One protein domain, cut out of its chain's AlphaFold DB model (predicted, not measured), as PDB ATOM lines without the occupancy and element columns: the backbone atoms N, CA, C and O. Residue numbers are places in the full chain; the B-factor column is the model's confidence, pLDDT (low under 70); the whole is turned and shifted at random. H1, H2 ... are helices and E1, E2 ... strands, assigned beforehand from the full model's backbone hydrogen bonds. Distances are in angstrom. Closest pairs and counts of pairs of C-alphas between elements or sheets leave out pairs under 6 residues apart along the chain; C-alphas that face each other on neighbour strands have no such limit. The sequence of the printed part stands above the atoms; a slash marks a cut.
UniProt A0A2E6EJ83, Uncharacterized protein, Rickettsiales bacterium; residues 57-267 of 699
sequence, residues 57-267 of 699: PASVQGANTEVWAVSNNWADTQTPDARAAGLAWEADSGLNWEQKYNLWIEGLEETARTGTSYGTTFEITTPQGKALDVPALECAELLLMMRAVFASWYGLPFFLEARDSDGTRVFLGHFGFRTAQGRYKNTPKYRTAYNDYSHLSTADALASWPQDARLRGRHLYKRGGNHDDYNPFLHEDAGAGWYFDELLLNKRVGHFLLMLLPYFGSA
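AT A GLANCE: This is residues 57 to 267 of the 699 residues of an uncharacterized protein of Rickettsiales bacterium (UniProt A0A2E6EJ83). A small three-strand sheet, E4 E5 E6, covers one side of a core in which H8 and H3 run side by side, opposite ways, with H7 folded back on H8 as a hairpin. A second small sheet, E1 E2 E3, lies at another side of this core, grazed by H2 and H7, while loops, H1 and H5 lie farther out. The printed part has 211 residues, with eight named helices and six strands in the order H1 H2 E1 E2 E3 H3 E4 E5 E6 H4 H5 H6 H7 H8. Both sheets are antiparallel meanders, each strand the antiparallel neighbour of the one before; the class is mixed, helices and strands, with under half of the residues in named elements. The whole is compact, with a radius of gyration of the C-alphas of 17.3 A, and spans 52 by 49 by 34 A.

HOW THE PARTS SIT: E4, residues 159 to 163, and E5, residues 169 to 173, form a hairpin, with N 160 and O 172 2.8 A apart. E5 and E6, residues 176 to 179, form another, with N 171 and O 178 2.8 A apart. H8, residues 251 to 263, is on one face of this sheet, making two layers, a helix over a sheet, at a height over the sheet of 9.0 A, its local plane fitted to only just enough C-alphas, 6. H8 is the hub, touching four helices. H3, residues 139 to 153, touches it at Glu 141 and Leu 261, C-alphas 5.1 A apart, at a shallow tilt of 26 degrees, opposite ways. H7, residues 240 to 247, touches it at Phe 244 and Gly 254, closest C-alphas 4.9 A apart, at a tilt of 37 degrees, only just steep. H6, residues 213 to 216, touches H7, closest C-alphas those of Arg 216 and Trp 242, 3.8 A, and only just touches H8 through residues 251 to 255, with 3 pairs within 8 A. H4, residues 190 to 193, only just touches residue 252 of H8, also with 3 pairs. E2, residues 120 to 125, pairs staggered with E1, residues 110 to 112, where N 121 and O 111 are 2.8 A apart, and with E3, residues 131 to 133, where N 124 and O 132 are 2.8 A apart. H2, residues 97 to 107, only grazes that sheet; H1, residues 80 to 83, is close but not clearly touching H2, closest C-alphas 7.1 A apart. H5, residues 202 to 207, is apart from H4 and H6. Every O i to N i+4 pair is within hydrogen-bond range in H2, H5 and H7, against 10 of 11 in H3 and 6 of 9 in H8.

IN THESE COORDINATES: H3 is 22.1 A long, H8 19.2 A, E2 16.8 A and H2 14.9 A. H1 begins at C-alpha 80 (181.279, 116.079, 126.771), and H8 ends at C-alpha 263 (161.296, 129.567, 152.726).

THE WHOLE: The two farthest C-alphas, of Asp 92 and Gly 224, are 52.3 A apart. The printed part has no cut; the links H1 to H2 and H6 to H7 are long. Residues 115 to 118 and 223 to 226 have pLDDT under 70.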
ATOM      1  N   PRO A  57     181.633 121.752 153.074       96.38
ATOM      2  CA  PRO A  57     182.754 121.019 152.487       96.38
ATOM      3  C   PRO A  57     182.301 120.117 151.332       96.38
ATOM      4  O   PRO A  57     181.168 119.637 151.332       96.38
ATOM      5  N   ALA A  58     183.199 119.799 150.393       95.19
ATOM      6  CA  ALA A  58     182.925 118.894 149.264       95.19
ATOM      7  C   ALA A  58     182.327 117.544 149.701       95.19
ATOM      8  O   ALA A  58     181.494 116.965 149.009       95.19
ATOM      9  N   SER A  59     182.713 117.069 150.889       94.19
ATOM     10  CA  SER A  59     182.298 115.789 151.468       94.19
ATOM     11  C   SER A  59     180.800 115.675 151.773       94.19
ATOM     12  O   SER A  59     180.364 114.625 152.236       94.19
ATOM     13  N   VAL A  60     180.008 116.739 151.590       94.56
ATOM     14  CA  VAL A  60     178.540 116.649 151.686       94.56
ATOM     15  C   VAL A  60     177.900 116.017 150.449       94.56
ATOM     16  O   VAL A  60     176.751 115.588 150.538       94.56
ATOM     17  N   GLN A  61     178.621 115.933 149.327       92.62
ATOM     18  CA  GLN A  61     178.167 115.179 148.160       92.62
ATOM     19  C   GLN A  61     177.983 113.697 148.510       92.62
ATOM     20  O   GLN A  61     178.742 113.127 149.295       92.62
ATOM     21  N   GLY A  62     176.938 113.079 147.966       93.38
ATOM     22  CA  GLY A  62     176.542 111.706 148.277       93.38
ATOM     23  C   GLY A  62     175.918 111.507 149.665       93.38
ATOM     24  O   GLY A  62     175.501 110.392 149.987       93.38
ATOM     25  N   ALA A  63     175.819 112.546 150.505       95.38
ATOM     26  CA  ALA A  63     175.152 112.434 151.798       95.38
ATOM     27  C   ALA A  63     173.663 112.097 151.625       95.38
ATOM     28  O   ALA A  63     173.037 112.464 150.640       95.38
ATOM     29  N   ASN A  64     173.041 111.482 152.635       97.00
ATOM     30  CA  ASN A  64     171.618 111.111 152.565       97.00
ATOM     31  C   ASN A  64     170.655 112.297 152.350       97.00
ATOM     32  O   ASN A  64     169.499 112.073 152.011       97.00
ATOM     33  N   THR A  65     171.102 113.538 152.565       97.44
ATOM     34  CA  THR A  65     170.323 114.757 152.292       97.44
ATOM     35  C   THR A  65     170.469 115.261 150.857       97.44
ATOM     36  O   THR A  65     169.798 116.215 150.502       97.44
ATOM     37  N   GLU A  66     171.346 114.675 150.045       98.12
ATOM     38  CA  GLU A  66     171.556 115.097 148.662       98.12
ATOM     39  C   GLU A  66     170.288 114.910 147.824       98.12
ATOM     40  O   GLU A  66     169.634 113.864 147.871       98.12
ATOM     41  N   VAL A  67     169.953 115.953 147.069       98.62
ATOM     42  CA  VAL A  67     168.785 116.037 146.195       98.62
ATOM     43  C   VAL A  67     169.162 115.551 144.793       98.62
ATOM     44  O   VAL A  67     168.498 114.668 144.249       98.62
ATOM     45  N   TRP A  68     170.269 116.060 144.243       98.50
ATOM     46  CA  TRP A  68     170.875 115.580 143.000       98.50
ATOM     47  C   TRP A  68     172.402 115.602 143.089       98.50
ATOM     48  O   TRP A  68     172.987 116.385 143.839       98.50
ATOM     49  N   ALA A  69     173.040 114.716 142.326       97.31
ATOM     50  CA  ALA A  69     174.490 114.674 142.216       97.31
ATOM     51  C   ALA A  69     174.983 115.780 141.275       97.31
ATOM     52  O   ALA A  69     174.360 116.058 140.251       97.31
ATOM     53  N   VAL A  70     176.124 116.382 141.608       97.69
ATOM     54  CA  VAL A  70     176.784 117.362 140.739       97.69
ATOM     55  C   VAL A  70     177.766 116.640 139.824       97.69
ATOM     56  O   VAL A  70     178.669 115.959 140.310       97.69
ATOM     57  N   SER A  71     177.596 116.814 138.517       96.56
ATOM     58  CA  SER A  71     178.443 116.244 137.462       96.56
ATOM     59  C   SER A  71     179.050 117.297 136.532       96.56
ATOM     60  O   SER A  71     180.005 116.985 135.830       96.56
ATOM     61  N   ASN A  72     178.540 118.532 136.557       97.75
ATOM     62  CA  ASN A  72     178.974 119.640 135.704       97.75
ATOM     63  C   ASN A  72     179.305 120.887 136.532       97.75
ATOM     64  O   ASN A  72     178.871 121.009 137.677       97.75
ATOM     65  N   ASN A  73     180.053 121.833 135.965       97.19
ATOM     66  CA  ASN A  73     180.315 123.148 136.555       97.19
ATOM     67  C   ASN A  73     179.798 124.261 135.632       97.19
ATOM     68  O   ASN A  73     179.926 124.170 134.417       97.19
ATOM     69  N   TRP A  74     179.265 125.345 136.202       98.06
ATOM     70  CA  TRP A  74     178.675 126.466 135.460       98.06
ATOM     71  C   TRP A  74     179.585 127.063 134.379       98.06
ATOM     72  O   TRP A  74     179.100 127.492 133.335       98.06
ATOM     73  N   ALA A  75     180.899 127.081 134.620       96.81
ATOM     74  CA  ALA A  75     181.887 127.647 133.703       96.81
ATOM     75  C   ALA A  75     182.350 126.684 132.589       96.81
ATOM     76  O   ALA A  75     183.120 127.097 131.721       96.81
ATOM     77  N   ASP A  76     181.925 125.418 132.607       97.12
ATOM     78  CA  ASP A  76     182.403 124.409 131.660       97.12
ATOM     79  C   ASP A  76     181.916 124.690 130.234       97.12
ATOM     80  O   ASP A  76     180.725 124.874 130.004       97.12
ATOM     81  N   THR A  77     182.837 124.648 129.266       97.62
ATOM     82  CA  THR A  77     182.532 124.755 127.822       97.62
ATOM     83  C   THR A  77     183.031 123.560 127.005       97.62
ATOM     84  O   THR A  77     182.660 123.400 125.848       97.62
ATOM     85  N   GLN A  78     183.903 122.727 127.587       97.50
ATOM     86  CA  GLN A  78     184.673 121.710 126.852       97.50
ATOM     87  C   GLN A  78     184.377 120.268 127.279       97.50
ATOM     88  O   GLN A  78     184.846 119.336 126.622       97.50
ATOM     89  N   THR A  79     183.644 120.056 128.375       97.81
ATOM     90  CA  THR A  79     183.261 118.702 128.800       97.81
ATOM     91  C   THR A  79     182.317 118.074 127.764       97.81
ATOM     92  O   THR A  79     181.652 118.809 127.032       97.81
ATOM     93  N   PRO A  80     182.233 116.733 127.670       98.00
ATOM     94  CA  PRO A  80     181.279 116.079 126.771       98.00
ATOM     95  C   PRO A  80     179.845 116.594 126.956       98.00
ATOM     96  O   PRO A  80     179.195 116.940 125.973       98.00
ATOM     97  N   ASP A  81     179.403 116.757 128.204       96.69
ATOM     98  CA  ASP A  81     178.087 117.314 128.537       96.69
ATOM     99  C   ASP A  81     177.959 118.790 128.118       96.69
ATOM    100  O   ASP A  81     176.934 119.200 127.575       96.69
ATOM    101  N   ALA A  82     179.003 119.609 128.306       97.25
ATOM    102  CA  ALA A  82     178.998 121.002 127.849       97.25
ATOM    103  C   ALA A  82     178.976 121.120 126.314       97.25
ATOM    104  O   ALA A  82     178.454 122.097 125.781       97.25
ATOM    105  N   ARG A  83     179.481 120.121 125.592       98.25
ATOM    106  CA  ARG A  83     179.462 120.069 124.124       98.25
ATOM    107  C   ARG A  83     178.193 119.432 123.552       98.25
ATOM    108  O   ARG A  83     177.949 119.554 122.357       98.25
ATOM    109  N   ALA A  84     177.373 118.776 124.370       97.75
ATOM    110  CA  ALA A  84     176.126 118.176 123.918       97.75
ATOM    111  C   ALA A  84     175.082 119.241 123.527       97.75
ATOM    112  O   ALA A  84     174.978 120.300 124.161       97.75
ATOM    113  N   ALA A  85     174.289 118.925 122.498       97.38
ATOM    114  CA  ALA A  85     173.079 119.675 122.166       97.38
ATOM    115  C   ALA A  85     172.082 119.625 123.335       97.38
ATOM    116  O   ALA A  85     172.102 118.694 124.144       97.38
ATOM    117  N   GLY A  86     171.218 120.629 123.432       95.06
ATOM    118  CA  GLY A  86     170.218 120.710 124.491       95.06
ATOM    119  C   GLY A  86     168.955 121.421 124.040       95.06
ATOM    120  O   GLY A  86     168.647 121.450 122.856       95.06
ATOM    121  N   LEU A  87     168.218 121.977 125.002       94.50
ATOM    122  CA  LEU A  87     166.877 122.525 124.773       94.50
ATOM    123  C   LEU A  87     166.858 123.725 123.817       94.50
ATOM    124  O   LEU A  87     165.914 123.870 123.055       94.50
ATOM    125  N   ALA A  88     167.888 124.571 123.868       96.00
ATOM    126  CA  ALA A  88     167.940 125.837 123.132       96.00
ATOM    127  C   ALA A  88     169.306 126.087 122.463       96.00
ATOM    128  O   ALA A  88     169.663 127.223 122.161       96.00
ATOM    129  N   TRP A  89     170.126 125.044 122.295       97.69
ATOM    130  CA  TRP A  89     171.461 125.171 121.711       97.69
ATOM    131  C   TRP A  89     171.883 123.912 120.960       97.69
ATOM    132  O   TRP A  89     171.589 122.783 121.362       97.69
ATOM    133  N   GLU A  90     172.674 124.130 119.915       97.88
ATOM    134  CA  GLU A  90     173.293 123.073 119.124       97.88
ATOM    135  C   GLU A  90     174.474 122.414 119.852       97.88
ATOM    136  O   GLU A  90     175.061 122.965 120.795       97.88
ATOM    137  N   ALA A  91     174.853 121.224 119.383       98.00
ATOM    138  CA  ALA A  91     176.095 120.586 119.807       98.00
ATOM    139  C   ALA A  91     177.301 121.477 119.467       98.00
ATOM    140  O   ALA A  91     177.296 122.204 118.476       98.00
ATOM    141  N   ASP A  92     178.347 121.411 120.289       97.94
ATOM    142  CA  ASP A  92     179.587 122.173 120.113       97.94
ATOM    143  C   ASP A  92     179.405 123.702 120.066       97.94
ATOM    144  O   ASP A  92     180.252 124.415 119.535       97.94
ATOM    145  N   SER A  93     178.341 124.226 120.686       97.94
ATOM    146  CA  SER A  93     178.026 125.665 120.711       97.94
ATOM    147  C   SER A  93     179.105 126.555 121.347       97.94
ATOM    148  O   SER A  93     179.081 127.772 121.178       97.94
ATOM    149  N   GLY A  94     180.045 125.974 122.103       97.94
ATOM    150  CA  GLY A  94     181.084 126.707 122.837       97.94
ATOM    151  C   GLY A  94     180.562 127.483 124.052       97.94
ATOM    152  O   GLY A  94     181.337 128.182 124.705       97.94
ATOM    153  N   LEU A  95     179.272 127.347 124.365       98.12
ATOM    154  CA  LEU A  95     178.605 128.033 125.463       98.12
ATOM    155  C   LEU A  95     178.909 127.369 126.804       98.12
ATOM    156  O   LEU A  95     178.945 126.140 126.911       98.12
ATOM    157  N   ASN A  96     179.053 128.189 127.842       98.12
ATOM    158  CA  ASN A  96     179.030 127.696 129.214       98.12
ATOM    159  C   ASN A  96     177.582 127.467 129.690       98.12
ATOM    160  O   ASN A  96     176.619 127.864 129.032       98.12
ATOM    161  N   TRP A  97     177.409 126.826 130.843       98.38
ATOM    162  CA  TRP A  97     176.074 126.491 131.349       98.38
ATOM    163  C   TRP A  97     175.247 127.702 131.789       98.38
ATOM    164  O   TRP A  97     174.022 127.629 131.757       98.38
ATOM    165  N   GLU A  98     175.880 128.821 132.145       98.12
ATOM    166  CA  GLU A  98     175.167 130.073 132.426       98.12
ATOM    167  C   GLU A  98     174.562 130.655 131.141       98.12
ATOM    168  O   GLU A  98     173.393 131.019 131.105       98.12
ATOM    169  N   GLN A  99     175.321 130.667 130.044       98.31
ATOM    170  CA  GLN A  99     174.822 131.103 128.737       98.31
ATOM    171  C   GLN A  99     173.705 130.187 128.223       98.31
ATOM    172  O   GLN A  99     172.730 130.669 127.655       98.31
ATOM    173  N   LYS A 100     173.816 128.877 128.464       98.69
ATOM    174  CA  LYS A 100     172.761 127.906 128.147       98.69
ATOM    175  C   LYS A 100     171.489 128.125 128.968       98.69
ATOM    176  O   LYS A 100     170.402 127.994 128.418       98.69
ATOM    177  N   TYR A 101     171.615 128.483 130.250       98.69
ATOM    178  CA  TYR A 101     170.471 128.884 131.074       98.69
ATOM    179  C   TYR A 101     169.774 130.104 130.467       98.69
ATOM    180  O   TYR A 101     168.561 130.075 130.287       98.69
ATOM    181  N   ASN A 102     170.534 131.126 130.065       98.44
ATOM    182  CA  ASN A 102     169.972 132.330 129.452       98.44
ATOM    183  C   ASN A 102     169.222 132.014 128.149       98.44
ATOM    184  O   ASN A 102     168.092 132.461 127.988       98.44
ATOM    185  N   LEU A 103     169.809 131.198 127.262       98.31
ATOM    186  CA  LEU A 103     169.153 130.773 126.019       98.31
ATOM    187  C   LEU A 103     167.900 129.935 126.271       98.31
ATOM    188  O   LEU A 103     166.920 130.078 125.550       98.31
ATOM    189  N   TRP A 104     167.916 129.068 127.287       98.38
ATOM    190  CA  TRP A 104     166.729 128.307 127.665       98.38
ATOM    191  C   TRP A 104     165.608 129.229 128.140       98.38
ATOM    192  O   TRP A 104     164.492 129.087 127.659       98.38
ATOM    193  N   ILE A 105     165.906 130.196 129.018       98.56
ATOM    194  CA  ILE A 105     164.920 131.192 129.458       98.56
ATOM    195  C   ILE A 105     164.399 132.001 128.272       98.56
ATOM    196  O   ILE A 105     163.189 132.166 128.147       98.56
ATOM    197  N   GLU A 106     165.280 132.478 127.395       97.38
ATOM    198  CA  GLU A 106     164.893 133.257 126.219       97.38
ATOM    199  C   GLU A 106     164.000 132.459 125.266       97.38
ATOM    200  O   GLU A 106     162.982 132.978 124.813       97.38
ATOM    201  N   GLY A 107     164.324 131.183 125.056       96.25
ATOM    202  CA  GLY A 107     163.635 130.286 124.131       96.25
ATOM    203  C   GLY A 107     162.306 129.699 124.612       96.25
ATOM    204  O   GLY A 107     161.679 128.998 123.829       96.25
ATOM    205  N   LEU A 108     161.859 129.940 125.854       96.62
ATOM    206  CA  LEU A 108     160.526 129.475 126.282       96.62
ATOM    207  C   LEU A 108     159.438 130.189 125.474       96.62
ATOM    208  O   LEU A 108     159.477 131.417 125.348       96.62
ATOM    209  N   GLU A 109     158.473 129.432 124.973       94.75
ATOM    210  CA  GLU A 109     157.452 129.931 124.054       94.75
ATOM    211  C   GLU A 109     156.333 130.652 124.806       94.75
ATOM    212  O   GLU A 109     155.944 130.238 125.898       94.75
ATOM    213  N   GLU A 110     155.845 131.752 124.233       94.44
ATOM    214  CA  GLU A 110     154.705 132.503 124.759       94.44
ATOM    215  C   GLU A 110     153.400 131.741 124.483       94.44
ATOM    216  O   GLU A 110     153.198 131.218 123.389       94.44
ATOM    217  N   THR A 111     152.506 131.688 125.467       92.25
ATOM    218  CA  THR A 111     151.207 131.006 125.374       92.25
ATOM    219  C   THR A 111     150.125 131.784 126.127       92.25
ATOM    220  O   THR A 111     150.421 132.693 126.904       92.25
ATOM    221  N   ALA A 112     148.855 131.462 125.894       88.50
ATOM    222  CA  ALA A 112     147.742 132.070 126.619       88.50
ATOM    223  C   ALA A 112     147.718 131.601 128.082       88.50
ATOM    224  O   ALA A 112     148.058 130.459 128.387       88.50
ATOM    225  N   ARG A 113     147.291 132.473 129.002       86.81
ATOM    226  CA  ARG A 113     147.120 132.088 130.407       86.81
ATOM    227  C   ARG A 113     145.914 131.172 130.584       86.81
ATOM    228  O   ARG A 113     144.854 131.392 130.007       86.81
ATOM    229  N   THR A 114     146.052 130.162 131.436       82.12
ATOM    230  CA  THR A 114     144.940 129.265 131.759       82.12
ATOM    231  C   THR A 114     143.949 129.956 132.701       82.12
ATOM    232  O   THR A 114     144.342 130.450 133.759       82.12
ATOM    233  N   GLY A 115     142.652 129.914 132.379       68.62
ATOM    234  CA  GLY A 115     141.575 130.280 133.314       68.62
ATOM    235  C   GLY A 115     141.385 131.782 133.553       68.62
ATOM    236  O   GLY A 115     140.757 132.161 134.532       68.62
ATOM    237  N   THR A 116     141.928 132.628 132.681       64.81
ATOM    238  CA  THR A 116     141.725 134.085 132.670       64.81
ATOM    239  C   THR A 116     141.605 134.542 131.219       64.81
ATOM    240  O   THR A 116     142.220 133.941 130.336       64.81
ATOM    241  N   SER A 117     140.802 135.575 130.961       53.66
ATOM    242  CA  SER A 117     140.713 136.202 129.640       53.66
ATOM    243  C   SER A 117     141.943 137.063 129.335       53.66
ATOM    244  O   SER A 117     142.232 137.283 128.165       53.66
ATOM    245  N   TYR A 118     142.714 137.500 130.343       61.75
ATOM    246  CA  TYR A 118     143.743 138.533 130.191       61.75
ATOM    247  C   TYR A 118     145.202 138.040 130.319       61.75
ATOM    248  O   TYR A 118     145.603 137.356 131.272       61.75
ATOM    249  N   GLY A 119     146.042 138.529 129.400       77.62
ATOM    250  CA  GLY A 119     147.502 138.399 129.420       77.62
ATOM    251  C   GLY A 119     148.040 137.059 128.909       77.62
ATOM    252  O   GLY A 119     147.320 136.076 128.745       77.62
ATOM    253  N   THR A 120     149.349 137.014 128.674       89.50
ATOM    254  CA  THR A 120     150.065 135.823 128.201       89.50
ATOM    255  C   THR A 120     151.023 135.292 129.262       89.50
ATOM    256  O   THR A 120     151.294 135.920 130.288       89.50
ATOM    257  N   THR A 121     151.492 134.071 129.053       94.00
ATOM    258  CA  THR A 121     152.443 133.353 129.896       94.00
ATOM    259  C   THR A 121     153.423 132.574 129.024       94.00
ATOM    260  O   THR A 121     153.568 132.892 127.848       94.00
ATOM    261  N   PHE A 122     154.135 131.592 129.574       96.31
ATOM    262  CA  PHE A 122     155.046 130.752 128.804       96.31
ATOM    263  C   PHE A 122     154.989 129.276 129.183       96.31
ATOM    264  O   PHE A 122     154.636 128.916 130.309       96.31
ATOM    265  N   GLU A 123     155.409 128.438 128.241       96.75
ATOM    266  CA  GLU A 123     155.521 126.993 128.407       96.75
ATOM    267  C   GLU A 123     156.951 126.577 128.796       96.75
ATOM    268  O   GLU A 123     157.946 127.132 128.324       96.75
ATOM    269  N   ILE A 124     157.072 125.581 129.676       97.94
ATOM    270  CA  ILE A 124     158.338 124.966 130.070       97.94
ATOM    271  C   ILE A 124     158.468 123.587 129.425       97.94
ATOM    272  O   ILE A 124     157.784 122.638 129.811       97.94
ATOM    273  N   THR A 125     159.449 123.449 128.535       97.00
ATOM    274  CA  THR A 125     159.815 122.163 127.926       97.00
ATOM    275  C   THR A 125     160.937 121.479 128.706       97.00
ATOM    276  O   THR A 125     162.030 122.019 128.889       97.00
ATOM    277  N   THR A 126     160.665 120.262 129.175       97.25
ATOM    278  CA  THR A 126     161.634 119.376 129.837       97.25
ATOM    279  C   THR A 126     162.696 118.871 128.851       97.25
ATOM    280  O   THR A 126     162.408 118.754 127.660       97.25
ATOM    281  N   PRO A 127     163.891 118.443 129.308       96.75
ATOM    282  CA  PRO A 127     164.902 117.816 128.444       96.75
ATOM    283  C   PRO A 127     164.411 116.574 127.683       96.75
ATOM    284  O   PRO A 127     165.031 116.166 126.704       96.75
ATOM    285  N   GLN A 128     163.320 115.952 128.139       96.62
ATOM    286  CA  GLN A 128     162.684 114.818 127.476       96.62
ATOM    287  C   GLN A 128     161.694 115.246 126.379       96.62
ATOM    288  O   GLN A 128     161.238 114.387 125.639       96.62
ATOM    289  N   GLY A 129     161.362 116.534 126.255       95.31
ATOM    290  CA  GLY A 129     160.424 117.065 125.260       95.31
ATOM    291  C   GLY A 129     158.968 117.147 125.726       95.31
ATOM    292  O   GLY A 129     158.099 117.487 124.935       95.31
ATOM    293  N   LYS A 130     158.680 116.847 126.998       96.25
ATOM    294  CA  LYS A 130     157.368 117.132 127.599       96.25
ATOM    295  C   LYS A 130     157.266 118.618 127.914       96.25
ATOM    296  O   LYS A 130     158.203 119.137 128.521       96.25
ATOM    297  N   ALA A 131     156.151 119.242 127.563       96.19
ATOM    298  CA  ALA A 131     155.918 120.661 127.760       96.19
ATOM    299  C   ALA A 131     154.691 120.901 128.656       96.19
ATOM    300  O   ALA A 131     153.779 120.068 128.695       96.19
ATOM    301  N   LEU A 132     154.756 121.947 129.475       96.44
ATOM    302  CA  LEU A 132     153.761 122.308 130.483       96.44
ATOM    303  C   LEU A 132     153.734 123.827 130.626       96.44
ATOM    304  O   LEU A 132     154.803 124.423 130.779       96.44
ATOM    305  N   ASP A 133     152.554 124.442 130.687       95.88
ATOM    306  CA  ASP A 133     152.445 125.858 131.054       95.88
ATOM    307  C   ASP A 133     153.180 126.129 132.377       95.88
ATOM    308  O   ASP A 133     153.254 125.265 133.255       95.88
ATOM    309  N   VAL A 134     153.763 127.314 132.551       96.88
ATOM    310  CA  VAL A 134     154.402 127.694 133.823       96.88
ATOM    311  C   VAL A 134     153.385 127.609 134.979       96.88
ATOM    312  O   VAL A 134     152.211 127.941 134.786       96.88
ATOM    313  N   PRO A 135     153.784 127.167 136.188       96.44
ATOM    314  CA  PRO A 135     152.832 126.978 137.272       96.44
ATOM    315  C   PRO A 135     152.449 128.294 137.952       96.44
ATOM    316  O   PRO A 135     153.149 129.306 137.836       96.44
ATOM    317  N   ALA A 136     151.371 128.260 138.735       94.19
ATOM    318  CA  ALA A 136     151.026 129.351 139.636       94.19
ATOM    319  C   ALA A 136     152.010 129.441 140.812       94.19
ATOM    320  O   ALA A 136     152.030 128.578 141.688       94.19
ATOM    321  N   LEU A 137     152.824 130.500 140.829       94.62
ATOM    322  CA  LEU A 137     153.872 130.736 141.824       94.62
ATOM    323  C   LEU A 137     153.957 132.218 142.204       94.62
ATOM    324  O   LEU A 137     153.580 133.111 141.439       94.62
ATOM    325  N   GLU A 138     154.507 132.495 143.385       91.31
ATOM    326  CA  GLU A 138     154.896 133.848 143.765       91.31
ATOM    327  C   GLU A 138     156.064 134.338 142.887       91.31
ATOM    328  O   GLU A 138     156.860 133.571 142.343       91.31
ATOM    329  N   CYS A 139     156.188 135.660 142.778       92.94
ATOM    330  CA  CYS A 139     157.241 136.353 142.046       92.94
ATOM    331  C   CYS A 139     158.669 135.804 142.284       92.94
ATOM    332  O   CYS A 139     159.364 135.482 141.324       92.94
ATOM    333  N   ALA A 140     159.118 135.638 143.536       95.50
ATOM    334  CA  ALA A 140     160.450 135.095 143.832       95.50
ATOM    335  C   ALA A 140     160.543 133.584 143.577       95.50
ATOM    336  O   ALA A 140     161.585 133.088 143.140       95.50
ATOM    337  N   GLU A 141     159.455 132.862 143.841       97.06
ATOM    338  CA  GLU A 141     159.384 131.413 143.696       97.06
ATOM    339  C   GLU A 141     159.594 130.985 142.245       97.06
ATOM    340  O   GLU A 141     160.310 130.016 141.993       97.06
ATOM    341  N   LEU A 142     159.045 131.750 141.297       97.50
ATOM    342  CA  LEU A 142     159.255 131.532 139.872       97.50
ATOM    343  C   LEU A 142     160.752 131.468 139.536       97.50
ATOM    344  O   LEU A 142     161.222 130.464 139.008       97.50
ATOM    345  N   LEU A 143     161.530 132.495 139.888       97.69
ATOM    346  CA  LEU A 143     162.957 132.541 139.548       97.69
ATOM    347  C   LEU A 143     163.761 131.448 140.257       97.69
ATOM    348  O   LEU A 143     164.673 130.861 139.670       97.69
ATOM    349  N   LEU A 144     163.425 131.168 141.518       98.44
ATOM    350  CA  LEU A 144     164.063 130.114 142.304       98.44
ATOM    351  C   LEU A 144     163.813 128.732 141.697       98.44
ATOM    352  O   LEU A 144     164.756 127.945 141.572       98.44
ATOM    353  N   MET A 145     162.574 128.455 141.279       98.44
ATOM    354  CA  MET A 145     162.226 127.240 140.551       98.44
ATOM    355  C   MET A 145     163.013 127.169 139.244       98.44
ATOM    356  O   MET A 145     163.704 126.175 139.036       98.44
ATOM    357  N   MET A 146     162.956 128.198 138.390       98.56
ATOM    358  CA  MET A 146     163.612 128.172 137.075       98.56
ATOM    359  C   MET A 146     165.107 127.858 137.202       98.56
ATOM    360  O   MET A 146     165.626 126.966 136.526       98.56
ATOM    361  N   ARG A 147     165.798 128.519 138.140       98.62
ATOM    362  CA  ARG A 147     167.227 128.289 138.379       98.62
ATOM    363  C   ARG A 147     167.515 126.889 138.924       98.62
ATOM    364  O   ARG A 147     168.445 126.232 138.453       98.62
ATOM    365  N   ALA A 148     166.754 126.433 139.918       98.75
ATOM    366  CA  ALA A 148     166.975 125.135 140.553       98.75
ATOM    367  C   ALA A 148     166.628 123.961 139.624       98.75
ATOM    368  O   ALA A 148     167.360 122.971 139.600       98.75
ATOM    369  N   VAL A 149     165.560 124.079 138.830       98.69
ATOM    370  CA  VAL A 149     165.147 123.076 137.838       98.69
ATOM    371  C   VAL A 149     166.238 122.899 136.790       98.69
ATOM    372  O   VAL A 149     166.735 121.781 136.637       98.69
ATOM    373  N   PHE A 150     166.700 123.989 136.166       98.81
ATOM    374  CA  PHE A 150     167.791 123.928 135.192       98.81
ATOM    375  C   PHE A 150     169.058 123.318 135.801       98.81
ATOM    376  O   PHE A 150     169.658 122.407 135.226       98.81
ATOM    377  N   ALA A 151     169.439 123.759 137.006       98.81
ATOM    378  CA  ALA A 151     170.601 123.210 137.696       98.81
ATOM    379  C   ALA A 151     170.469 121.700 137.954       98.81
ATOM    380  O   ALA A 151     171.445 120.963 137.820       98.81
ATOM    381  N   SER A 152     169.268 121.231 138.294       98.75
ATOM    382  CA  SER A 152     169.012 119.819 138.569       98.75
ATOM    383  C   SER A 152     169.039 118.942 137.316       98.75
ATOM    384  O   SER A 152     169.573 117.835 137.372       98.75
ATOM    385  N   TRP A 153     168.524 119.433 136.183       98.44
ATOM    386  CA  TRP A 153     168.515 118.692 134.919       98.44
ATOM    387  C   TRP A 153     169.920 118.433 134.387       98.44
ATOM    388  O   TRP A 153     170.184 117.358 133.855       98.44
ATOM    389  N   TYR A 154     170.825 119.391 134.576       98.31
ATOM    390  CA  TYR A 154     172.185 119.325 134.041       98.31
ATOM    391  C   TYR A 154     173.250 118.987 135.091       98.31
ATOM    392  O   TYR A 154     174.446 119.054 134.807       98.31
ATOM    393  N   GLY A 155     172.844 118.603 136.308       98.06
ATOM    394  CA  GLY A 155     173.777 118.198 137.362       98.06
ATOM    395  C   GLY A 155     174.731 119.321 137.782       98.06
ATOM    396  O   GLY A 155     175.907 119.068 138.047       98.06
ATOM    397  N   LEU A 156     174.248 120.563 137.812       98.69
ATOM    398  CA  LEU A 156     175.026 121.747 138.171       98.69
ATOM    399  C   LEU A 156     174.984 121.987 139.687       98.69
ATOM    400  O   LEU A 156     173.966 121.714 140.339       98.69
ATOM    401  N   PRO A 157     176.065 122.520 140.283       98.38
ATOM    402  CA  PRO A 157     176.063 122.899 141.683       98.38
ATOM    403  C   PRO A 157     175.162 124.116 141.883       98.38
ATOM    404  O   PRO A 157     175.256 125.124 141.187       98.38
ATOM    405  N   PHE A 158     174.303 124.044 142.887       98.50
ATOM    406  CA  PHE A 158     173.427 125.140 143.284       98.50
ATOM    407  C   PHE A 158     173.322 125.149 144.798       98.50
ATOM    408  O   PHE A 158     173.169 124.077 145.398       98.50
ATOM    409  N   PHE A 159     173.397 126.330 145.406       98.06
ATOM    410  CA  PHE A 159     172.869 126.549 146.741       98.06
ATOM    411  C   PHE A 159     172.597 128.029 147.012       98.06
ATOM    412  O   PHE A 159     173.235 128.911 146.440       98.06
ATOM    413  N   LEU A 160     171.681 128.272 147.942       97.94
ATOM    414  CA  LEU A 160     171.404 129.565 148.541       97.94
ATOM    415  C   LEU A 160     171.762 129.544 150.025       97.94
ATOM    416  O   LEU A 160     171.785 128.491 150.673       97.94
ATOM    417  N   GLU A 161     172.028 130.727 150.554       96.94
ATOM    418  CA  GLU A 161     172.356 130.985 151.942       96.94
ATOM    419  C   GLU A 161     171.286 131.837 152.617       96.94
ATOM    420  O   GLU A 161     170.758 132.793 152.046       96.94
ATOM    421  N   ALA A 162     171.020 131.515 153.876       96.38
ATOM    422  CA  ALA A 162     170.171 132.298 154.759       96.38
ATOM    423  C   ALA A 162     170.596 132.097 156.219       96.38
ATOM    424  O   ALA A 162     171.557 131.372 156.516       96.38
ATOM    425  N   ARG A 163     169.871 132.726 157.142       96.19
ATOM    426  CA  ARG A 163     169.943 132.448 158.580       96.19
ATOM    427  C   ARG A 163     168.565 132.082 159.113       96.19
ATOM    428  O   ARG A 163     167.571 132.634 158.658       96.19
ATOM    429  N   ASP A 164     168.505 131.172 160.073       94.56
ATOM    430  CA  ASP A 164     167.274 130.954 160.834       94.56
ATOM    431  C   ASP A 164     167.074 132.037 161.909       94.56
ATOM    432  O   ASP A 164     167.896 132.948 162.069       94.56
ATOM    433  N   SER A 165     165.966 131.947 162.643       90.06
ATOM    434  CA  SER A 165     165.622 132.865 163.735       90.06
ATOM    435  C   SER A 165     166.624 132.840 164.901       90.06
ATOM    436  O   SER A 165     166.748 133.840 165.607       90.06
ATOM    437  N   ASP A 166     167.401 131.761 165.048       92.38
ATOM    438  CA  ASP A 166     168.490 131.630 166.025       92.38
ATOM    439  C   ASP A 166     169.826 132.210 165.501       92.38
ATOM    440  O   ASP A 166     170.844 132.198 166.198       92.38
ATOM    441  N   GLY A 167     169.854 132.712 164.261       94.06
ATOM    442  CA  GLY A 167     171.058 133.209 163.591       94.06
ATOM    443  C   GLY A 167     171.949 132.107 163.006       94.06
ATOM    444  O   GLY A 167     173.063 132.388 162.548       94.06
ATOM    445  N   THR A 168     171.490 130.855 162.984       95.88
ATOM    446  CA  THR A 168     172.213 129.727 162.390       95.88
ATOM    447  C   THR A 168     172.252 129.881 160.877       95.88
ATOM    448  O   THR A 168     171.211 129.966 160.235       95.88
ATOM    449  N   ARG A 169     173.447 129.860 160.276       96.12
ATOM    450  CA  ARG A 169     173.596 129.858 158.811       96.12
ATOM    451  C   ARG A 169     173.079 128.542 158.230       96.12
ATOM    452  O   ARG A 169     173.567 127.466 158.592       96.12
ATOM    453  N   VAL A 170     172.143 128.653 157.298       97.12
ATOM    454  CA  VAL A 170     171.515 127.528 156.604       97.12
ATOM    455  C   VAL A 170     171.882 127.594 155.125       97.12
ATOM    456  O   VAL A 170     171.946 128.672 154.534       97.12
ATOM    457  N   PHE A 171     172.140 126.429 154.543       97.12
ATOM    458  CA  PHE A 171     172.437 126.235 153.132       97.12
ATOM    459  C   PHE A 171     171.370 125.343 152.513       97.12
ATOM    460  O   PHE A 171     171.080 124.268 153.047       97.12
ATOM    461  N   LEU A 172     170.813 125.774 151.388       96.88
ATOM    462  CA  LEU A 172     169.781 125.043 150.662       96.88
ATOM    463  C   LEU A 172     170.223 124.855 149.226       96.88
ATOM    464  O   LEU A 172     170.464 125.838 148.538       96.88
ATOM    465  N   GLY A 173     170.301 123.621 148.746       97.44
ATOM    466  CA  GLY A 173     170.676 123.390 147.358       97.44
ATOM    467  C   GLY A 173     170.755 121.923 146.991       97.44
ATOM    468  O   GLY A 173     170.049 121.093 147.560       97.44
ATOM    469  N   HIS A 174     171.669 121.592 146.081       98.44
ATOM    470  CA  HIS A 174     171.861 120.226 145.581       98.44
ATOM    471  C   HIS A 174     172.125 119.189 146.689       98.44
ATOM    472  O   HIS A 174     171.743 118.029 146.566       98.44
ATOM    473  N   PHE A 175     172.713 119.598 147.820       97.69
ATOM    474  CA  PHE A 175     172.957 118.754 148.999       97.69
ATOM    475  C   PHE A 175     171.800 118.733 150.027       97.69
ATOM    476  O   PHE A 175     171.970 118.195 151.130       97.69
ATOM    477  N   GLY A 176     170.651 119.331 149.704       97.19
ATOM    478  CA  GLY A 176     169.486 119.489 150.579       97.19
ATOM    479  C   GLY A 176     169.608 120.668 151.548       97.19
ATOM    480  O   GLY A 176     170.390 121.590 151.327       97.19
ATOM    481  N   PHE A 177     168.834 120.633 152.636       96.56
ATOM    482  CA  PHE A 177     168.825 121.660 153.682       96.56
ATOM    483  C   PHE A 177     169.814 121.298 154.787       96.56
ATOM    484  O   PHE A 177     169.689 120.266 155.463       96.56
ATOM    485  N   ARG A 178     170.833 122.133 154.974       97.25
ATOM    486  CA  ARG A 178     171.968 121.808 155.840       97.25
ATOM    487  C   ARG A 178     172.504 123.017 156.586       97.25
ATOM    488  O   ARG A 178     172.382 124.153 156.148       97.25
ATOM    489  N   THR A 179     173.184 122.738 157.687       96.94
ATOM    490  CA  THR A 179     174.094 123.665 158.362       96.94
ATOM    491  C   THR A 179     175.504 123.077 158.327       96.94
ATOM    492  O   THR A 179     175.717 121.948 157.866       96.94
ATOM    493  N   ALA A 180     176.486 123.802 158.861       93.81
ATOM    494  CA  ALA A 180     177.837 123.264 159.030       93.81
ATOM    495  C   ALA A 180     177.867 121.979 159.892       93.81
ATOM    496  O   ALA A 180     178.770 121.160 159.744       93.81
ATOM    497  N   GLN A 181     176.874 121.782 160.766       94.31
ATOM    498  CA  GLN A 181     176.770 120.636 161.674       94.31
ATOM    499  C   GLN A 181     176.081 119.416 161.044       94.31
ATOM    500  O   GLN A 181     176.120 118.332 161.623       94.31
ATOM    501  N   GLY A 182     175.462 119.554 159.868       95.75
ATOM    502  CA  GLY A 182     174.802 118.446 159.183       95.75
ATOM    503  C   GLY A 182     173.432 118.812 158.632       95.75
ATOM    504  O   GLY A 182     173.237 119.892 158.087       95.75
ATOM    505  N   ARG A 183     172.490 117.872 158.724       96.75
ATOM    506  CA  ARG A 183     171.103 118.068 158.288       96.75
ATOM    507  C   ARG A 183     170.443 119.167 159.120       96.75
ATOM    508  O   ARG A 183     170.524 119.126 160.345       96.75
ATOM    509  N   TYR A 184     169.772 120.104 158.464       96.88
ATOM    510  CA  TYR A 184     169.043 121.162 159.151       96.88
ATOM    511  C   TYR A 184     167.695 120.633 159.661       96.88
ATOM    512  O   TYR A 184     166.880 120.154 158.870       96.88
ATOM    513  N   LYS A 185     167.484 120.675 160.982       95.31
ATOM    514  CA  LYS A 185     166.248 120.243 161.667       95.31
ATOM    515  C   LYS A 185     165.740 118.866 161.168       95.31
ATOM    516  O   LYS A 185     166.530 117.922 161.014       95.31
ATOM    517  N   ASN A 186     164.434 118.732 160.921       95.25
ATOM    518  CA  ASN A 186     163.792 117.495 160.466       95.25
ATOM    519  C   ASN A 186     163.662 117.402 158.941       95.25
ATOM    520  O   ASN A 186     162.894 116.579 158.447       95.25
ATOM    521  N   THR A 187     164.441 118.190 158.192       96.00
ATOM    522  CA  THR A 187     164.395 118.163 156.725       96.00
ATOM    523  C   THR A 187     164.651 116.754 156.155       96.00
ATOM    524  O   THR A 187     165.298 115.908 156.804       96.00
ATOM    525  N   PRO A 188     164.132 116.447 154.953       96.19
ATOM    526  CA  PRO A 188     164.207 115.103 154.401       96.19
ATOM    527  C   PRO A 188     165.629 114.593 154.156       96.19
ATOM    528  O   PRO A 188     166.565 115.316 153.814       96.19
ATOM    529  N   LYS A 189     165.777 113.270 154.267       97.31
ATOM    530  CA  LYS A 189     166.919 112.536 153.711       97.31
ATOM    531  C   LYS A 189     166.582 112.130 152.274       97.31
ATOM    532  O   LYS A 189     166.219 110.978 152.032       97.31
ATOM    533  N   TYR A 190     166.646 113.096 151.360       97.88
ATOM    534  CA  TYR A 190     166.152 112.996 149.981       97.88
ATOM    535  C   TYR A 190     166.573 111.711 149.251       97.88
ATOM    536  O   TYR A 190     165.701 111.028 148.718       97.88
ATOM    537  N   ARG A 191     167.853 111.303 149.317       96.56
ATOM    538  CA  ARG A 191     168.352 110.077 148.649       96.56
ATOM    539  C   ARG A 191     167.570 108.815 149.007       96.56
ATOM    540  O   ARG A 191     167.414 107.932 148.170       96.56
ATOM    541  N   THR A 192     167.135 108.721 150.261       96.06
ATOM    542  CA  THR A 192     166.453 107.541 150.816       96.06
ATOM    543  C   THR A 192     164.943 107.711 150.928       96.06
ATOM    544  O   THR A 192     164.238 106.721 151.080       96.06
ATOM    545  N   ALA A 193     164.455 108.952 150.918       96.81
ATOM    546  CA  ALA A 193     163.043 109.259 151.112       96.81
ATOM    547  C   ALA A 193     162.257 109.279 149.796       96.81
ATOM    548  O   ALA A 193     161.074 108.946 149.816       96.81
ATOM    549  N   TYR A 194     162.904 109.653 148.685       98.06
ATOM    550  CA  TYR A 194     162.239 109.876 147.401       98.06
ATOM    551  C   TYR A 194     163.017 109.268 146.233       98.06
ATOM    552  O   TYR A 194     164.252 109.143 146.261       98.06
ATOM    553  N   ASN A 195     162.268 108.908 145.195       98.06
ATOM    554  CA  ASN A 195     162.789 108.239 144.012       98.06
ATOM    555  C   ASN A 195     163.447 109.219 143.034       98.06
ATOM    556  O   ASN A 195     163.143 110.411 143.004       98.06
ATOM    557  N   ASP A 196     164.349 108.680 142.222       97.94
ATOM    558  CA  ASP A 196     165.039 109.394 141.155       97.94
ATOM    559  C   ASP A 196     164.984 108.553 139.875       97.94
ATOM    560  O   ASP A 196     165.588 107.479 139.792       97.94
ATOM    561  N   TYR A 197     164.215 109.037 138.901       98.19
ATOM    562  CA  TYR A 197     163.983 108.366 137.627       98.19
ATOM    563  C   TYR A 197     164.809 108.961 136.482       98.19
ATOM    564  O   TYR A 197     164.583 108.604 135.330       98.19
ATOM    565  N   SER A 198     165.801 109.816 136.762       96.38
ATOM    566  CA  SER A 198     166.640 110.435 135.720       96.38
ATOM    567  C   SER A 198     167.501 109.443 134.921       96.38
ATOM    568  O   SER A 198     168.182 109.835 133.981       96.38
ATOM    569  N   HIS A 199     167.484 108.157 135.281       95.50
ATOM    570  CA  HIS A 199     168.134 107.077 134.539       95.50
ATOM    571  C   HIS A 199     167.301 106.548 133.356       95.50
ATOM    572  O   HIS A 199     167.819 105.753 132.572       95.50
ATOM    573  N   LEU A 200     166.020 106.922 133.249       97.06
ATOM    574  CA  LEU A 200     165.158 106.509 132.141       97.06
ATOM    575  C   LEU A 200     165.608 107.154 130.825       97.06
ATOM    576  O   LEU A 200     166.050 108.303 130.802       97.06
ATOM    577  N   SER A 201     165.458 106.423 129.716       96.50
ATOM    578  CA  SER A 201     165.623 107.014 128.388       96.50
ATOM    579  C   SER A 201     164.481 107.993 128.093       96.50
ATOM    580  O   SER A 201     163.392 107.869 128.656       96.50
ATOM    581  N   THR A 202     164.691 108.938 127.172       95.69
ATOM    582  CA  THR A 202     163.630 109.865 126.739       95.69
ATOM    583  C   THR A 202     162.388 109.122 126.250       95.69
ATOM    584  O   THR A 202     161.275 109.477 126.625       95.69
ATOM    585  N   ALA A 203     162.571 108.056 125.463       96.69
ATOM    586  CA  ALA A 203     161.462 107.262 124.942       96.69
ATOM    587  C   ALA A 203     160.664 106.580 126.065       96.69
ATOM    588  O   ALA A 203     159.438 106.648 126.063       96.69
ATOM    589  N   ASP A 204     161.345 105.980 127.047       97.31
ATOM    590  CA  ASP A 204     160.680 105.313 128.175       97.31
ATOM    591  C   ASP A 204     159.948 106.320 129.072       97.31
ATOM    592  O   ASP A 204     158.808 106.083 129.475       97.31
ATOM    593  N   ALA A 205     160.584 107.461 129.355       96.62
ATOM    594  CA  ALA A 205     160.011 108.522 130.176       96.62
ATOM    595  C   ALA A 205     158.753 109.131 129.541       96.62
ATOM    596  O   ALA A 205     157.765 109.348 130.238       96.62
ATOM    597  N   LEU A 206     158.759 109.383 128.227       95.88
ATOM    598  CA  LEU A 206     157.585 109.905 127.521       95.88
ATOM    599  C   LEU A 206     156.477 108.856 127.364       95.88
ATOM    600  O   LEU A 206     155.301 109.204 127.428       95.88
ATOM    601  N   ALA A 207     156.828 107.580 127.178       96.81
ATOM    602  CA  ALA A 207     155.845 106.506 127.054       96.81
ATOM    603  C   ALA A 207     155.086 106.251 128.367       96.81
ATOM    604  O   ALA A 207     153.910 105.885 128.343       96.81
ATOM    605  N   SER A 208     155.747 106.424 129.515       96.50
ATOM    606  CA  SER A 208     155.128 106.276 130.832       96.50
ATOM    607  C   SER A 208     155.830 107.166 131.856       96.50
ATOM    608  O   SER A 208     156.755 106.740 132.550       96.50
ATOM    609  N   TRP A 209     155.381 108.422 131.948       97.50
ATOM    610  CA  TRP A 209     155.971 109.377 132.881       97.50
ATOM    611  C   TRP A 209     155.797 108.882 134.325       97.50
ATOM    612  O   TRP A 209     154.660 108.678 134.763       97.50
ATOM    613  N   PRO A 210     156.887 108.666 135.087       97.69
ATOM    614  CA  PRO A 210     156.785 108.139 136.438       97.69
ATOM    615  C   PRO A 210     156.083 109.149 137.347       97.69
ATOM    616  O   PRO A 210     156.390 110.341 137.307       97.69
ATOM    617  N   GLN A 211     155.180 108.659 138.196       97.44
ATOM    618  CA  GLN A 211     154.361 109.484 139.087       97.44
ATOM    619  C   GLN A 211     154.680 109.207 140.560       97.44
ATOM    620  O   GLN A 211     154.862 108.055 140.962       97.44
ATOM    621  N   ASP A 212     154.698 110.257 141.379       98.25
ATOM    622  CA  ASP A 212     154.798 110.185 142.836       98.25
ATOM    623  C   ASP A 212     153.528 110.758 143.488       98.25
ATOM    624  O   ASP A 212     153.334 111.969 143.589       98.25
ATOM    625  N   ALA A 213     152.654 109.871 143.974       97.56
ATOM    626  CA  ALA A 213     151.392 110.258 144.604       97.56
ATOM    627  C   ALA A 213     151.579 111.100 145.881       97.56
ATOM    628  O   ALA A 213     150.717 111.915 146.209       97.56
ATOM    629  N   ARG A 214     152.699 110.932 146.606       96.88
ATOM    630  CA  ARG A 214     152.993 111.761 147.785       96.88
ATOM    631  C   ARG A 214     153.405 113.160 147.370       96.88
ATOM    632  O   ARG A 214     153.079 114.099 148.083       96.88
ATOM    633  N   LEU A 215     154.130 113.298 146.264       97.62
ATOM    634  CA  LEU A 215     154.487 114.599 145.714       97.62
ATOM    635  C   LEU A 215     153.247 115.328 145.178       97.62
ATOM    636  O   LEU A 215     153.036 116.481 145.540       97.62
ATOM    637  N   ARG A 216     152.383 114.641 144.416       97.19
ATOM    638  CA  ARG A 216     151.142 115.220 143.861       97.19
ATOM    639  C   ARG A 216     150.194 115.784 144.911       97.19
ATOM    640  O   ARG A 216     149.586 116.818 144.679       97.19
ATOM    641  N   GLY A 217     150.082 115.121 146.062       94.00
ATOM    642  CA  GLY A 217     149.203 115.555 147.152       94.00
ATOM    643  C   GLY A 217     149.735 116.729 147.982       94.00
ATOM    644  O   GLY A 217     149.149 117.045 149.018       94.00
ATOM    645  N   ARG A 218     150.871 117.329 147.603       94.25
ATOM    646  CA  ARG A 218     151.480 118.444 148.332       94.25
ATOM    647  C   ARG A 218     151.310 119.773 147.604       94.25
ATOM    648  O   ARG A 218     151.372 119.850 146.382       94.25
ATOM    649  N   HIS A 219     151.203 120.817 148.414       93.44
ATOM    650  CA  HIS A 219     151.046 122.211 148.008       93.44
ATOM    651  C   HIS A 219     152.112 123.057 148.714       93.44
ATOM    652  O   HIS A 219     152.670 122.617 149.727       93.44
ATOM    653  N   LEU A 220     152.391 124.254 148.200       90.19
ATOM    654  CA  LEU A 220     153.287 125.217 148.854       90.19
ATOM    655  C   LEU A 220     152.688 125.761 150.151       90.19
ATOM    656  O   LEU A 220     153.386 125.901 151.154       90.19
ATOM    657  N   TYR A 221     151.382 126.013 150.138       81.81
ATOM    658  CA  TYR A 221     150.627 126.453 151.296       81.81
ATOM    659  C   TYR A 221     149.192 125.928 151.210       81.81
ATOM    660  O   TYR A 221     148.557 126.030 150.165       81.81
ATOM    661  N   LYS A 222     148.678 125.341 152.299       73.62
ATOM    662  CA  LYS A 222     147.297 124.845 152.383       73.62
ATOM    663  C   LYS A 222     146.678 125.282 153.704       73.62
ATOM    664  O   LYS A 222     147.121 124.837 154.764       73.62
ATOM    665  N   ARG A 223     145.646 126.126 153.656       63.00
ATOM    666  CA  ARG A 223     144.914 126.606 154.837       63.00
ATOM    667  C   ARG A 223     143.423 126.348 154.664       63.00
ATOM    668  O   ARG A 223     142.842 126.680 153.642       63.00
ATOM    669  N   GLY A 224     142.802 125.729 155.668       56.84
ATOM    670  CA  GLY A 224     141.353 125.492 155.667       56.84
ATOM    671  C   GLY A 224     140.844 124.575 154.547       56.84
ATOM    672  O   GLY A 224     139.658 124.594 154.257       56.84
ATOM    673  N   GLY A 225     141.718 123.782 153.917       64.31
ATOM    674  CA  GLY A 225     141.373 122.932 152.770       64.31
ATOM    675  C   GLY A 225     141.721 123.543 151.411       64.31
ATOM    676  O   GLY A 225     141.954 122.777 150.480       64.31
ATOM    677  N   ASN A 226     141.893 124.864 151.335       69.31
ATOM    678  CA  ASN A 226     142.243 125.585 150.112       69.31
ATOM    679  C   ASN A 226     143.756 125.825 150.027       69.31
ATOM    680  O   ASN A 226     144.444 125.947 151.047       69.31
ATOM    681  N   HIS A 227     144.274 125.883 148.808       80.69
ATOM    682  CA  HIS A 227     145.635 126.327 148.496       80.69
ATOM    683  C   HIS A 227     145.562 127.556 147.579       80.69
ATOM    684  O   HIS A 227     144.463 127.987 147.265       80.69
ATOM    685  N   ASP A 228     146.675 128.195 147.226       83.12
ATOM    686  CA  ASP A 228     146.697 129.305 146.253       83.12
ATOM    687  C   ASP A 228     147.606 129.009 145.046       83.12
ATOM    688  O   ASP A 228     147.654 129.777 144.094       83.12
ATOM    689  N   ASP A 229     148.279 127.855 145.040       90.94
ATOM    690  CA  ASP A 229     149.168 127.375 143.979       90.94
ATOM    691  C   ASP A 229     148.439 126.510 142.927       90.94
ATOM    692  O   ASP A 229     148.966 125.482 142.500       90.94
ATOM    693  N   TYR A 230     147.214 126.887 142.540       91.19
ATOM    694  CA  TYR A 230     146.367 126.111 141.619       91.19
ATOM    695  C   TYR A 230     146.929 126.040 140.192       91.19
ATOM    696  O   TYR A 230     147.295 127.050 139.598       91.19
ATOM    697  N   ASN A 231     146.918 124.838 139.609       93.50
ATOM    698  CA  ASN A 231     147.347 124.543 138.239       93.50
ATOM    699  C   ASN A 231     146.246 123.763 137.492       93.50
ATOM    700  O   ASN A 231     146.423 122.578 137.191       93.50
ATOM    701  N   PRO A 232     145.099 124.403 137.194       91.06
ATOM    702  CA  PRO A 232     143.902 123.722 136.689       91.06
ATOM    703  C   PRO A 232     144.091 123.052 135.320       91.06
ATOM    704  O   PRO A 232     143.343 122.140 134.980       91.06
ATOM    705  N   PHE A 233     145.120 123.438 134.554       92.25
ATOM    706  CA  PHE A 233     145.501 122.774 133.301       92.25
ATOM    707  C   PHE A 233     146.003 121.329 133.493       92.25
ATOM    708  O   PHE A 233     146.088 120.578 132.525       92.25
ATOM    709  N   LEU A 234     146.329 120.913 134.725       94.94
ATOM    710  CA  LEU A 234     146.723 119.535 135.050       94.94
ATOM    711  C   LEU A 234     145.580 118.715 135.657       94.94
ATOM    712  O   LEU A 234     145.394 117.551 135.299       94.94
ATOM    713  N   HIS A 235     144.879 119.293 136.632       93.38
ATOM    714  CA  HIS A 235     143.771 118.697 137.381       93.38
ATOM    715  C   HIS A 235     143.089 119.803 138.206       93.38
ATOM    716  O   HIS A 235     143.760 120.758 138.589       93.38
ATOM    717  N   GLU A 236     141.802 119.661 138.543       89.19
ATOM    718  CA  GLU A 236     141.049 120.669 139.321       89.19
ATOM    719  C   GLU A 236     141.732 121.033 140.657       89.19
ATOM    720  O   GLU A 236     141.903 122.207 140.967       89.19
ATOM    721  N   ASP A 237     142.237 120.027 141.378       88.94
ATOM    722  CA  ASP A 237     142.983 120.179 142.640       88.94
ATOM    723  C   ASP A 237     144.524 120.205 142.484       88.94
ATOM    724  O   ASP A 237     145.263 120.013 143.457       88.94
ATOM    725  N   ALA A 238     145.067 120.348 141.267       95.00
ATOM    726  CA  ALA A 238     146.521 120.307 141.085       95.00
ATOM    727  C   ALA A 238     147.204 121.524 141.733       95.00
ATOM    728  O   ALA A 238     147.005 122.661 141.317       95.00
ATOM    729  N   GLY A 239     148.065 121.272 142.723       95.38
ATOM    730  CA  GLY A 239     148.987 122.256 143.300       95.38
ATOM    731  C   GLY A 239     150.398 122.194 142.706       95.38
ATOM    732  O   GLY A 239     150.671 121.427 141.775       95.38
ATOM    733  N   ALA A 240     151.345 122.919 143.309       97.00
ATOM    734  CA  ALA A 240     152.745 122.918 142.876       97.00
ATOM    735  C   ALA A 240     153.399 121.527 142.957       97.00
ATOM    736  O   ALA A 240     154.238 121.181 142.128       97.00
ATOM    737  N   GLY A 241     153.014 120.689 143.929       98.00
ATOM    738  CA  GLY A 241     153.537 119.326 144.036       98.00
ATOM    739  C   GLY A 241     153.138 118.458 142.845       98.00
ATOM    740  O   GLY A 241     153.971 117.735 142.301       98.00
ATOM    741  N   TRP A 242     151.896 118.586 142.376       98.19
ATOM    742  CA  TRP A 242     151.447 117.918 141.156       98.19
ATOM    743  C   TRP A 242     152.240 118.393 139.944       98.19
ATOM    744  O   TRP A 242     152.752 117.573 139.184       98.19
ATOM    745  N   TYR A 243     152.415 119.706 139.817       98.44
ATOM    746  CA  TYR A 243     153.210 120.291 138.747       98.44
ATOM    747  C   TYR A 243     154.648 119.754 138.724       98.44
ATOM    748  O   TYR A 243     155.132 119.280 137.696       98.44
ATOM    749  N   PHE A 244     155.332 119.739 139.873       98.69
ATOM    750  CA  PHE A 244     156.699 119.227 139.964       98.69
ATOM    751  C   PHE A 244     156.799 117.728 139.677       98.69
ATOM    752  O   PHE A 244     157.823 117.281 139.156       98.69
ATOM    753  N   ASP A 245     155.763 116.944 139.984       98.56
ATOM    754  CA  ASP A 245     155.702 115.543 139.573       98.56
ATOM    755  C   ASP A 245     155.617 115.404 138.044       98.56
ATOM    756  O   ASP A 245     156.292 114.556 137.460       98.56
ATOM    757  N   GLU A 246     154.849 116.261 137.375       98.19
ATOM    758  CA  GLU A 246     154.732 116.247 135.915       98.19
ATOM    759  C   GLU A 246     155.981 116.801 135.210       98.19
ATOM    760  O   GLU A 246     156.271 116.367 134.095       98.19
ATOM    761  N   LEU A 247     156.739 117.690 135.860       98.50
ATOM    762  CA  LEU A 247     157.930 118.342 135.304       98.50
ATOM    763  C   LEU A 247     159.230 117.538 135.502       98.50
ATOM    764  O   LEU A 247     160.121 117.566 134.653       98.50
ATOM    765  N   LEU A 248     159.391 116.840 136.634       98.62
ATOM    766  CA  LEU A 248     160.691 116.303 137.063       98.62
ATOM    767  C   LEU A 248     160.711 114.771 137.122       98.62
ATOM    768  O   LEU A 248     159.896 114.150 137.805       98.62
ATOM    769  N   LEU A 249     161.717 114.151 136.493       98.50
ATOM    770  CA  LEU A 249     162.018 112.722 136.681       98.50
ATOM    771  C   LEU A 249     162.686 112.446 138.036       98.50
ATOM    772  O   LEU A 249     162.389 111.442 138.687       98.50
ATOM    773  N   ASN A 250     163.555 113.340 138.510       98.56
ATOM    774  CA  ASN A 250     164.100 113.246 139.861       98.56
ATOM    775  C   ASN A 250     163.103 113.828 140.877       98.56
ATOM    776  O   ASN A 250     163.104 115.028 141.155       98.56
ATOM    777  N   LYS A 251     162.271 112.969 141.477       98.50
ATOM    778  CA  LYS A 251     161.213 113.382 142.421       98.50
ATOM    779  C   LYS A 251     161.763 113.991 143.709       98.50
ATOM    780  O   LYS A 251     161.069 114.757 144.378       98.50
ATOM    781  N   ARG A 252     163.040 113.743 144.031       98.62
ATOM    782  CA  ARG A 252     163.739 114.439 145.126       98.62
ATOM    783  C   ARG A 252     163.737 115.948 144.910       98.62
ATOM    784  O   ARG A 252     163.577 116.679 145.882       98.62
ATOM    785  N   VAL A 253     163.891 116.398 143.662       98.81
ATOM    786  CA  VAL A 253     163.911 117.822 143.305       98.81
ATOM    787  C   VAL A 253     162.539 118.448 143.538       98.81
ATOM    788  O   VAL A 253     162.472 119.499 144.161       98.81
ATOM    789  N   GLY A 254     161.445 117.779 143.160       98.50
ATOM    790  CA  GLY A 254     160.090 118.284 143.421       98.50
ATOM    791  C   GLY A 254     159.802 118.462 144.916       98.50
ATOM    792  O   GLY A 254     159.344 119.517 145.349       98.50
ATOM    793  N   HIS A 255     160.179 117.481 145.742       98.25
ATOM    794  CA  HIS A 255     160.083 117.614 147.201       98.25
ATOM    795  C   HIS A 255     161.012 118.685 147.784       98.25
ATOM    796  O   HIS A 255     160.697 119.276 148.815       98.25
ATOM    797  N   PHE A 256     162.169 118.917 147.165       98.44
ATOM    798  CA  PHE A 256     163.078 119.989 147.557       98.44
ATOM    799  C   PHE A 256     162.488 121.364 147.229       98.44
ATOM    800  O   PHE A 256     162.531 122.241 148.086       98.44
ATOM    801  N   LEU A 257     161.879 121.538 146.052       98.50
ATOM    802  CA  LEU A 257     161.230 122.785 145.639       98.50
ATOM    803  C   LEU A 257     160.057 123.153 146.552       98.50
ATOM    804  O   LEU A 257     159.988 124.288 147.011       98.50
ATOM    805  N   LEU A 258     159.220 122.184 146.939       96.31
ATOM    806  CA  LEU A 258     158.140 122.403 147.915       96.31
ATOM    807  C   LEU A 258     158.614 122.885 149.293       96.31
ATOM    808  O   LEU A 258     157.802 123.327 150.098       96.31
ATOM    809  N   MET A 259     159.910 122.775 149.588       94.12
ATOM    810  CA  MET A 259     160.512 123.402 150.760       94.12
ATOM    811  C   MET A 259     161.278 124.676 150.407       94.12
ATOM    812  O   MET A 259     161.279 125.613 151.185       94.12
ATOM    813  N   LEU A 260     161.978 124.733 149.275       96.25
ATOM    814  CA  LEU A 260     162.760 125.911 148.906       96.25
ATOM    815  C   LEU A 260     161.869 127.150 148.767       96.25
ATOM    816  O   LEU A 260     162.197 128.195 149.321       96.25
ATOM    817  N   LEU A 261     160.765 127.012 148.034       95.50
ATOM    818  CA  LEU A 261     159.947 128.132 147.581       95.50
ATOM    819  C   LEU A 261     159.227 128.861 148.736       95.50
ATOM    820  O   LEU A 261     159.372 130.077 148.811       95.50
ATOM    821  N   PRO A 262     158.613 128.181 149.730       90.75
ATOM    822  CA  PRO A 262     157.995 128.881 150.862       90.75
ATOM    823  C   PRO A 262     159.000 129.546 151.814       90.75
ATOM    824  O   PRO A 262     158.632 130.408 152.608       90.75
ATOM    825  N   TYR A 263     160.268 129.118 151.784       91.62
ATOM    826  CA  TYR A 263     161.296 129.567 152.726       91.62
ATOM    827  C   TYR A 263     162.246 130.626 152.167       91.62
ATOM    828  O   TYR A 263     162.981 131.237 152.945       91.62
ATOM    829  N   PHE A 264     162.264 130.836 150.850       93.06
ATOM    830  CA  PHE A 264     163.126 131.809 150.186       93.06
ATOM    831  C   PHE A 264     162.299 132.757 149.333       93.06
ATOM    832  O   PHE A 264     161.572 132.335 148.444       93.06
ATOM    833  N   GLY A 265     162.488 134.053 149.559       92.50
ATOM    834  CA  GLY A 265     161.767 135.093 148.838       92.50
ATOM    835  C   GLY A 265     162.663 136.216 148.329       92.50
ATOM    836  O   GLY A 265     163.895 136.139 148.306       92.50
ATOM    837  N   SER A 266     162.014 137.317 147.964       94.31
ATOM    838  CA  SER A 266     162.648 138.557 147.493       94.31
ATOM    839  C   SER A 266     163.734 139.094 148.437       94.31
ATOM    840  O   SER A 266     164.756 139.597 147.972       94.31
ATOM    841  N   ALA A 267     163.569 138.949 149.756       93.06
ATOM    842  CA  ALA A 267     164.597 139.323 150.724       93.06
ATOM    843  C   ALA A 267     165.876 138.485 150.554       93.06
ATOM    844  O   ALA A 267     166.975 139.033 150.570       93.06
TER     845      ALA A 267